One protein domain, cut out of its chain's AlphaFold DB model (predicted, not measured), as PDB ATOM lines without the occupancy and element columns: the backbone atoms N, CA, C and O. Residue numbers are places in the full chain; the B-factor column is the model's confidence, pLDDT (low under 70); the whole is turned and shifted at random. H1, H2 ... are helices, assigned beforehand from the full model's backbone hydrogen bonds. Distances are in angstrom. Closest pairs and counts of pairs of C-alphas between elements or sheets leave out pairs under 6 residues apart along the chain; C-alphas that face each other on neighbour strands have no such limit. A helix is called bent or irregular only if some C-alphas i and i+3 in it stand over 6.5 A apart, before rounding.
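AT A GLANCE: This is residues 2 to 71 of the 71 residues of an uncharacterized protein of Candidatus Hakubanella thermoalkaliphilus (UniProt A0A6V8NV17). This is a helical hairpin of two long helices, H1 and H2, side by side, with a tail, residues 52 to 71, that loops round the hairpin's open end. The tail's residues 54 to 60 stick out beyond that end, and residues 65 to 71 stick out as a free arm. The printed part has 70 residues with two named helices, H1 then H2, and no named strand; its class is all helix. The whole is only just loose, close to extended, with a radius of gyration of the C-alphas of 16.2 A, and its flat outline spans 49 by 37 by 18 A.

IN THESE COORDINATES: Find C-alpha 5 at (40.169, -1.345, -0.249); from there H1, residues 5 to 21, runs 25.0 A to C-alpha 21. H1 is irregular, but only just: C-alphas 10 and 13 are 6.6 A apart. H2, residues 28 to 51, starts at C-alpha 28 at (61.044, 17.625, -11.017) and runs 34.4 A to C-alpha 51 at (48.373, -9.060, 6.536). H2 is neither bent nor irregular, but only just: C-alphas 38 and 41 are 6.5 A apart.

HOW THE PARTS SIT: Look at Ile 9 and Ser 42, where H1 and H2 touch: these are their closest C-alphas, 4.6 A apart. The two helices run opposite ways at a shallow tilt of 6 degrees, as a helical hairpin. In their backbones, O i to N i+4 pairs are within hydrogen-bond range in 11 of 13 cases in H1 and 18 of 20 in H2.

THE WHOLE: The C-alphas of Glu 26 and Ser 56 are the two farthest apart, at 50.2 A. The link from H1 to H2 is short, with 6 residues; residues 24 to 29, of which 28 and 29 belong to H2, stand free. The printed part has no cut. Its mean pLDDT is 90.2; residues 2 to 3 and residue 71, the chain's last, are under 70.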
ATOM      1  N   GLY A   2      30.062  -0.698   1.106       54.09
ATOM      2  CA  GLY A   2      31.301  -0.873   1.861       54.09
ATOM      3  C   GLY A   2      32.437  -0.208   1.096       54.09
ATOM      4  O   GLY A   2      32.424  -0.190  -0.130       54.09
ATOM      5  N   PHE A   3      33.369   0.409   1.806       62.16
ATOM      6  CA  PHE A   3      34.563   0.971   1.192       62.16
ATOM      7  C   PHE A   3      35.460  -0.184   0.710       62.16
ATOM      8  O   PHE A   3      36.017  -0.905   1.535       62.16
ATOM      9  N   ASP A   4      35.596  -0.365  -0.606       84.00
ATOM     10  CA  ASP A   4      36.442  -1.417  -1.180       84.00
ATOM     11  C   ASP A   4      37.910  -0.977  -1.200       84.00
ATOM     12  O   ASP A   4      38.325  -0.104  -1.971       84.00
ATOM     13  N   ILE A   5      38.725  -1.614  -0.357       85.31
ATOM     14  CA  ILE A   5      40.169  -1.345  -0.249       85.31
ATOM     15  C   ILE A   5      40.865  -1.557  -1.605       85.31
ATOM     16  O   ILE A   5      41.767  -0.799  -1.962       85.31
ATOM     17  N   LEU A   6      40.405  -2.532  -2.397       89.38
ATOM     18  CA  LEU A   6      40.932  -2.819  -3.735       89.38
ATOM     19  C   LEU A   6      40.768  -1.635  -4.696       89.38
ATOM     20  O   LEU A   6      41.701  -1.290  -5.421       89.38
ATOM     21  N   SER A   7      39.606  -0.980  -4.677       91.06
ATOM     22  CA  SER A   7      39.350   0.195  -5.510       91.06
ATOM     23  C   SER A   7      40.244   1.361  -5.102       91.06
ATOM     24  O   SER A   7      40.775   2.046  -5.969       91.06
ATOM     25  N   LEU A   8      40.484   1.564  -3.804       90.38
ATOM     26  CA  LEU A   8      41.420   2.592  -3.343       90.38
ATOM     27  C   LEU A   8      42.846   2.324  -3.833       90.38
ATOM     28  O   LEU A   8      43.460   3.218  -4.410       90.38
ATOM     29  N   ILE A   9      43.347   1.096  -3.669       92.56
ATOM     30  CA  ILE A   9      44.686   0.709  -4.144       92.56
ATOM     31  C   ILE A   9      44.821   0.943  -5.658       92.56
ATOM     32  O   ILE A   9      45.880   1.366  -6.118       92.56
ATOM     33  N   LEU A  10      43.753   0.708  -6.426       91.88
ATOM     34  CA  LEU A  10      43.732   0.918  -7.874       91.88
ATOM     35  C   LEU A  10      43.667   2.405  -8.265       91.88
ATOM     36  O   LEU A  10      44.413   2.851  -9.138       91.88
ATOM     37  N   PHE A  11      42.769   3.178  -7.650       93.94
ATOM     38  CA  PHE A  11      42.454   4.540  -8.092       93.94
ATOM     39  C   PHE A  11      43.365   5.619  -7.499       93.94
ATOM     40  O   PHE A  11      43.557   6.645  -8.148       93.94
ATOM     41  N   LEU A  12      43.969   5.418  -6.324       93.75
ATOM     42  CA  LEU A  12      44.913   6.384  -5.740       93.75
ATOM     43  C   LEU A  12      46.131   6.682  -6.636       93.75
ATOM     44  O   LEU A  12      46.375   7.860  -6.920       93.75
ATOM     45  N   PRO A  13      46.890   5.680  -7.121       93.88
ATOM     46  CA  PRO A  13      48.051   5.946  -7.959       93.88
ATOM     47  C   PRO A  13      47.625   6.473  -9.333       93.88
ATOM     48  O   PRO A  13      48.324   7.307  -9.908       93.88
ATOM     49  N   LEU A  14      46.454   6.065  -9.837       95.12
ATOM     50  CA  LEU A  14      45.885   6.607 -11.070       95.12
ATOM     51  C   LEU A  14      45.565   8.102 -10.930       95.12
ATOM     52  O   LEU A  14      45.986   8.901 -11.765       95.12
ATOM     53  N   ALA A  15      44.891   8.498  -9.849       95.19
ATOM     54  CA  ALA A  15      44.605   9.899  -9.549       95.19
ATOM     55  C   ALA A  15      45.899  10.716  -9.404       95.19
ATOM     56  O   ALA A  15      46.018  11.793  -9.988       95.19
ATOM     57  N   GLY A  16      46.901  10.174  -8.707       94.75
ATOM     58  CA  GLY A  16      48.223  10.789  -8.609       94.75
ATOM     59  C   GLY A  16      48.904  10.972  -9.961       94.75
ATOM     60  O   GLY A  16      49.495  12.017 -10.215       94.75
ATOM     61  N   SER A  17      48.772   9.994 -10.858       94.75
ATOM     62  CA  SER A  17      49.316  10.061 -12.218       94.75
ATOM     63  C   SER A  17      48.665  11.185 -13.023       94.75
ATOM     64  O   SER A  17      49.366  11.962 -13.667       94.75
ATOM     65  N   ILE A  18      47.338  11.319 -12.934       96.38
ATOM     66  CA  ILE A  18      46.585  12.397 -13.590       96.38
ATOM     67  C   ILE A  18      47.011  13.764 -13.042       96.38
ATOM     68  O   ILE A  18      47.245  14.686 -13.819       96.38
ATOM     69  N   LEU A  19      47.177  13.897 -11.724       94.12
ATOM     70  CA  LEU A  19      47.647  15.144 -11.114       94.12
ATOM     71  C   LEU A  19      49.074  15.498 -11.544       94.12
ATOM     72  O   LEU A  19      49.367  16.668 -11.781       94.12
ATOM     73  N   VAL A  20      49.947  14.503 -11.709       94.94
ATOM     74  CA  VAL A  20      51.312  14.704 -12.213       94.94
ATOM     75  C   VAL A  20      51.335  15.233 -13.645       94.94
ATOM     76  O   VAL A  20      52.198  16.053 -13.955       94.94
ATOM     77  N   LEU A  21      50.374  14.861 -14.494       95.12
ATOM     78  CA  LEU A  21      50.269  15.407 -15.855       95.12
ATOM     79  C   LEU A  21      49.993  16.915 -15.878       95.12
ATOM     80  O   LEU A  21      50.347  17.584 -16.845       95.12
ATOM     81  N   LEU A  22      49.382  17.456 -14.822       95.38
ATOM     82  CA  LEU A  22      49.114  18.890 -14.694       95.38
ATOM     83  C   LEU A  22      50.334  19.674 -14.182       95.38
ATOM     84  O   LEU A  22      50.320  20.906 -14.195       95.38
ATOM     85  N   ILE A  23      51.385  18.988 -13.717       93.75
ATOM     86  CA  ILE A  23      52.584  19.619 -13.160       93.75
ATOM     87  C   ILE A  23      53.582  19.934 -14.293       93.75
ATOM     88  O   ILE A  23      53.954  19.036 -15.051       93.75
ATOM     89  N   PRO A  24      54.094  21.180 -14.389       93.38
ATOM     90  CA  PRO A  24      55.134  21.536 -15.354       93.38
ATOM     91  C   PRO A  24      56.393  20.679 -15.191       93.38
ATOM     92  O   PRO A  24      56.900  20.490 -14.080       93.38
ATOM     93  N   LYS A  25      56.935  20.186 -16.310       92.81
ATOM     94  CA  LYS A  25      58.080  19.256 -16.345       92.81
ATOM     95  C   LYS A  25      59.374  19.824 -15.747       92.81
ATOM     96  O   LYS A  25      60.272  19.054 -15.400       92.81
ATOM     97  N   GLU A  26      59.489  21.146 -15.628       94.81
ATOM     98  CA  GLU A  26      60.621  21.810 -14.975       94.81
ATOM     99  C   GLU A  26      60.670  21.486 -13.472       94.81
ATOM    100  O   GLU A  26      61.748  21.348 -12.889       94.81
ATOM    101  N   ASN A  27      59.508  21.267 -12.848       94.69
ATOM    102  CA  ASN A  27      59.365  21.073 -11.407       94.69
ATOM    103  C   ASN A  27      59.548  19.607 -10.994       94.69
ATOM    104  O   ASN A  27      58.677  18.993 -10.374       94.69
ATOM    105  N   LYS A  28      60.724  19.041 -11.290       93.94
ATOM    106  CA  LYS A  28      61.044  17.625 -11.017       93.94
ATOM    107  C   LYS A  28      60.833  17.216  -9.555       93.94
ATOM    108  O   LYS A  28      60.421  16.088  -9.298       93.94
ATOM    109  N   ASN A  29      61.107  18.106  -8.600       95.44
ATOM    110  CA  ASN A  29      60.889  17.822  -7.177       95.44
ATOM    111  C   ASN A  29      59.400  17.692  -6.838       95.44
ATOM    112  O   ASN A  29      59.032  16.805  -6.072       95.44
ATOM    113  N   LEU A  30      58.549  18.529  -7.437       94.50
ATOM    114  CA  LEU A  30      57.107  18.514  -7.199       94.50
ATOM    115  C   LEU A  30      56.477  17.260  -7.813       94.50
ATOM    116  O   LEU A  30      55.715  16.576  -7.139       94.50
ATOM    117  N   ILE A  31      56.893  16.893  -9.030       95.44
ATOM    118  CA  ILE A  31      56.515  15.630  -9.685       95.44
ATOM    119  C   ILE A  31      56.850  14.437  -8.782       95.44
ATOM    120  O   ILE A  31      55.969  13.649  -8.455       95.44
ATOM    121  N   LYS A  32      58.105  14.331  -8.325       94.75
ATOM    122  CA  LYS A  32      58.547  13.233  -7.449       94.75
ATOM    123  C   LYS A  32      57.772  13.191  -6.133       94.75
ATOM    124  O   LYS A  32      57.352  12.115  -5.717       94.75
ATOM    125  N   GLY A  33      57.579  14.345  -5.491       96.31
ATOM    126  CA  GLY A  33      56.828  14.451  -4.242       96.31
ATOM    127  C   GLY A  33      55.374  14.015  -4.406       96.31
ATOM    128  O   GLY A  33      54.900  13.179  -3.643       96.31
ATOM    129  N   ALA A  34      54.692  14.508  -5.443       94.44
ATOM    130  CA  ALA A  34      53.318  14.127  -5.751       94.44
ATOM    131  C   ALA A  34      53.211  12.626  -6.062       94.44
ATOM    132  O   ALA A  34      52.422  11.927  -5.429       94.44
ATOM    133  N   SER A  35      54.050  12.094  -6.958       94.38
ATOM    134  CA  SER A  35      54.071  10.658  -7.267       94.38
ATOM    135  C   SER A  35      54.261   9.797  -6.017       94.38
ATOM    136  O   SER A  35      53.600   8.769  -5.865       94.38
ATOM    137  N   LEU A  36      55.138  10.214  -5.101       96.12
ATOM    138  CA  LEU A  36      55.389   9.494  -3.859       96.12
ATOM    139  C   LEU A  36      54.177   9.536  -2.919       96.12
ATOM    140  O   LEU A  36      53.760   8.495  -2.422       96.12
ATOM    141  N   VAL A  37      53.570  10.710  -2.720       96.44
ATOM    142  CA  VAL A  37      52.399  10.886  -1.844       96.44
ATOM    143  C   VAL A  37      51.194  10.069  -2.316       96.44
ATOM    144  O   VAL A  37      50.474   9.533  -1.482       96.44
ATOM    145  N   PHE A  38      50.981   9.922  -3.626       95.12
ATOM    146  CA  PHE A  38      49.856   9.135  -4.152       95.12
ATOM    147  C   PHE A  38      50.135   7.625  -4.239       95.12
ATOM    148  O   PHE A  38      49.203   6.822  -4.175       95.12
ATOM    149  N   SER A  39      51.399   7.205  -4.355       94.56
ATOM    150  CA  SER A  39      51.764   5.779  -4.410       94.56
ATOM    151  C   SER A  39      51.965   5.144  -3.029       94.56
ATOM    152  O   SER A  39      51.602   3.982  -2.846       94.56
ATOM    153  N   LEU A  40      52.474   5.893  -2.043       96.88
ATOM    154  CA  LEU A  40      52.726   5.400  -0.681       96.88
ATOM    155  C   LEU A  40      51.490   4.789  -0.004       96.88
ATOM    156  O   LEU A  40      51.597   3.670   0.500       96.88
ATOM    157  N   PRO A  41      50.316   5.446   0.012       95.31
ATOM    158  CA  PRO A  41      49.140   4.877   0.656       95.31
ATOM    159  C   PRO A  41      48.703   3.568  -0.004       95.31
ATOM    160  O   PRO A  41      48.323   2.635   0.691       95.31
ATOM    161  N   SER A  42      48.825   3.459  -1.329       94.19
ATOM    162  CA  SER A  42      48.511   2.234  -2.080       94.19
ATOM    163  C   SER A  42      49.421   1.074  -1.674       94.19
ATOM    164  O   SER A  42      48.961  -0.057  -1.535       94.19
ATOM    165  N   LEU A  43      50.700   1.360  -1.410       95.31
ATOM    166  CA  LEU A  43      51.649   0.379  -0.886       95.31
ATOM    167  C   LEU A  43      51.290  -0.055   0.542       95.31
ATOM    168  O   LEU A  43      51.278  -1.249   0.832       95.31
ATOM    169  N   VAL A  44      50.956   0.895   1.421       96.38
ATOM    170  CA  VAL A  44      50.538   0.599   2.804       96.38
ATOM    171  C   VAL A  44      49.257  -0.236   2.820       96.38
ATOM    172  O   VAL A  44      49.192  -1.243   3.518       96.38
ATOM    173  N   LEU A  45      48.259   0.136   2.016       93.69
ATOM    174  CA  LEU A  45      47.002  -0.599   1.885       93.69
ATOM    175  C   LEU A  45      47.223  -2.008   1.327       93.69
ATOM    176  O   LEU A  45      46.606  -2.946   1.819       93.69
ATOM    177  N   SER A  46      48.128  -2.179   0.359       93.19
ATOM    178  CA  SER A  46      48.518  -3.500  -0.148       93.19
ATOM    179  C   SER A  46      49.161  -4.365   0.945       93.19
ATOM    180  O   SER A  46      48.801  -5.529   1.110       93.19
ATOM    181  N   GLY A  47      50.047  -3.784   1.762       94.50
ATOM    182  CA  GLY A  47      50.639  -4.473   2.913       94.50
ATOM    183  C   GLY A  47      49.610  -4.871   3.975       94.50
ATOM    184  O   GLY A  47      49.651  -5.989   4.486       94.50
ATOM    185  N   LEU A  48      48.646  -3.993   4.272       92.25
ATOM    186  CA  LEU A  48      47.525  -4.308   5.162       92.25
ATOM    187  C   LEU A  48      46.662  -5.437   4.595       92.25
ATOM    188  O   LEU A  48      46.307  -6.357   5.323       92.25
ATOM    189  N   LEU A  49      46.355  -5.396   3.298       91.31
ATOM    190  CA  LEU A  49      45.574  -6.428   2.621       91.31
ATOM    191  C   LEU A  49      46.267  -7.793   2.698       91.31
ATOM    192  O   LEU A  49      45.613  -8.794   2.969       91.31
ATOM    193  N   TYR A  50      47.590  -7.820   2.519       91.19
ATOM    194  CA  TYR A  50      48.394  -9.028   2.687       91.19
ATOM    195  C   TYR A  50      48.355  -9.550   4.128       91.19
ATOM    196  O   TYR A  50      48.191 -10.746   4.335       91.19
ATOM    197  N   TYR A  51      48.451  -8.667   5.126       92.31
ATOM    198  CA  TYR A  51      48.373  -9.060   6.536       92.31
ATOM    199  C   TYR A  51      47.016  -9.676   6.914       92.31
ATOM    200  O   TYR A  51      46.966 -10.610   7.708       92.31
ATOM    201  N   TYR A  52      45.921  -9.170   6.341       89.75
ATOM    202  CA  TYR A  52      44.572  -9.697   6.571       89.75
ATOM    203  C   TYR A  52      44.208 -10.899   5.688       89.75
ATOM    204  O   TYR A  52      43.119 -11.447   5.847       89.75
ATOM    205  N   PHE A  53      45.072 -11.302   4.754       89.81
ATOM    206  CA  PHE A  53      44.798 -12.416   3.854       89.81
ATOM    207  C   PHE A  53      44.918 -13.758   4.592       89.81
ATOM    208  O   PHE A  53      45.964 -14.090   5.150       89.81
ATOM    209  N   ASP A  54      43.860 -14.565   4.557       88.88
ATOM    210  CA  ASP A  54      43.844 -15.895   5.164       88.88
ATOM    211  C   ASP A  54      44.369 -16.949   4.179       88.88
ATOM    212  O   ASP A  54      43.682 -17.372   3.253       88.88
ATOM    213  N   HIS A  55      45.587 -17.433   4.384       85.88
ATOM    214  CA  HIS A  55      46.190 -18.430   3.496       85.88
ATOM    215  C   HIS A  55      45.483 -19.799   3.484       85.88
ATOM    216  O   HIS A  55      45.783 -20.618   2.615       85.88
ATOM    217  N   SER A  56      44.567 -20.071   4.419       88.19
ATOM    218  CA  SER A  56      43.809 -21.327   4.469       88.19
ATOM    219  C   SER A  56      42.609 -21.353   3.514       88.19
ATOM    220  O   SER A  56      42.146 -22.428   3.126       88.19
ATOM    221  N   LEU A  57      42.125 -20.183   3.087       85.25
ATOM    222  CA  LEU A  57      40.995 -20.059   2.172       85.25
ATOM    223  C   LEU A  57      41.499 -20.024   0.724       85.25
ATOM    224  O   LEU A  57      42.038 -19.022   0.260       85.25
ATOM    225  N   GLY A  58      41.260 -21.101  -0.031       82.00
ATOM    226  CA  GLY A  58      41.634 -21.222  -1.451       82.00
ATOM    227  C   GLY A  58      40.793 -20.388  -2.433       82.00
ATOM    228  O   GLY A  58      40.789 -20.676  -3.628       82.00
ATOM    229  N   ALA A  59      40.048 -19.395  -1.949       85.56
ATOM    230  CA  ALA A  59      39.158 -18.551  -2.745       85.56
ATOM    231  C   ALA A  59      39.694 -17.114  -2.862       85.56
ATOM    232  O   ALA A  59      40.498 -16.668  -2.044       85.56
ATOM    233  N   MET A  60      39.216 -16.355  -3.858       86.19
ATOM    234  CA  MET A  60      39.469 -14.910  -3.911       86.19
ATOM    235  C   MET A  60      38.759 -14.213  -2.743       86.19
ATOM    236  O   MET A  60      37.535 -14.125  -2.719       86.19
ATOM    237  N   GLN A  61      39.538 -13.712  -1.785       85.19
ATOM    238  CA  GLN A  61      39.023 -13.061  -0.570       85.19
ATOM    239  C   GLN A  61      38.656 -11.593  -0.782       85.19
ATOM    240  O   GLN A  61      37.747 -11.076  -0.141       85.19
ATOM    241  N   PHE A  62      39.336 -10.932  -1.717       87.44
ATOM    242  CA  PHE A  62      39.088  -9.543  -2.066       87.44
ATOM    243  C   PHE A  62      38.727  -9.473  -3.545       87.44
ATOM    244  O   PHE A  62      39.600  -9.542  -4.408       87.44
ATOM    245  N   GLN A  63      37.433  -9.370  -3.843       87.56
ATOM    246  CA  GLN A  63      36.948  -9.263  -5.214       87.56
ATOM    247  C   GLN A  63      35.907  -8.160  -5.339       87.56
ATOM    248  O   GLN A  63      34.995  -8.044  -4.524       87.56
ATOM    249  N   VAL A  64      36.038  -7.385  -6.409       85.88
ATOM    250  CA  VAL A  64      35.032  -6.427  -6.855       85.88
ATOM    251  C   VAL A  64      34.573  -6.912  -8.220       85.88
ATOM    252  O   VAL A  64      35.308  -6.815  -9.201       85.88
ATOM    253  N   ASN A  65      33.382  -7.506  -8.273       85.62
ATOM    254  CA  ASN A  65      32.796  -7.980  -9.519       85.62
ATOM    255  C   ASN A  65      31.753  -6.963  -9.985       85.62
ATOM    256  O   ASN A  65      30.697  -6.824  -9.371       85.62
ATOM    257  N   VAL A  66      32.083  -6.229 -11.047       85.50
ATOM    258  CA  VAL A  66      31.147  -5.330 -11.722       85.50
ATOM    259  C   VAL A  66      30.797  -5.972 -13.064       85.50
ATOM    260  O   VAL A  66      31.696  -6.135 -13.894       85.50
ATOM    261  N   PRO A  67      29.531  -6.365 -13.294       87.81
ATOM    262  CA  PRO A  67      29.133  -6.988 -14.547       87.81
ATOM    263  C   PRO A  67      29.308  -5.993 -15.697       87.81
ATOM    264  O   PRO A  67      28.776  -4.886 -15.665       87.81
ATOM    265  N   TRP A  68      30.059  -6.399 -16.718       84.81
ATOM    266  CA  TRP A  68      30.309  -5.572 -17.903       84.81
ATOM    267  C   TRP A  68      29.079  -5.491 -18.825       84.81
ATOM    268  O   TRP A  68      28.818  -4.454 -19.427       84.81
ATOM    269  N   VAL A  69      28.304  -6.577 -18.911       89.06
ATOM    270  CA  VAL A  69      27.033  -6.664 -19.645       89.06
ATOM    271  C   VAL A  69      26.027  -7.373 -18.740       89.06
ATOM    272  O   VAL A  69      26.313  -8.454 -18.233       89.06
ATOM    273  N   THR A  70      24.868  -6.753 -18.515       77.38
ATOM    274  CA  THR A  70      23.791  -7.259 -17.637       77.38
ATOM    275  C   THR A  70      22.713  -8.036 -18.393       77.38
ATOM    276  O   THR A  70      21.589  -8.131 -17.908       77.38
ATOM    277  N   SER A  71      23.026  -8.489 -19.609       62.53
ATOM    278  CA  SER A  71      22.091  -9.176 -20.507       62.53
ATOM    279  C   SER A  71      21.550 -10.460 -19.904       62.53
ATOM    280  O   SER A  71      22.398 -11.237 -19.408       62.53
TER     281      SER A  71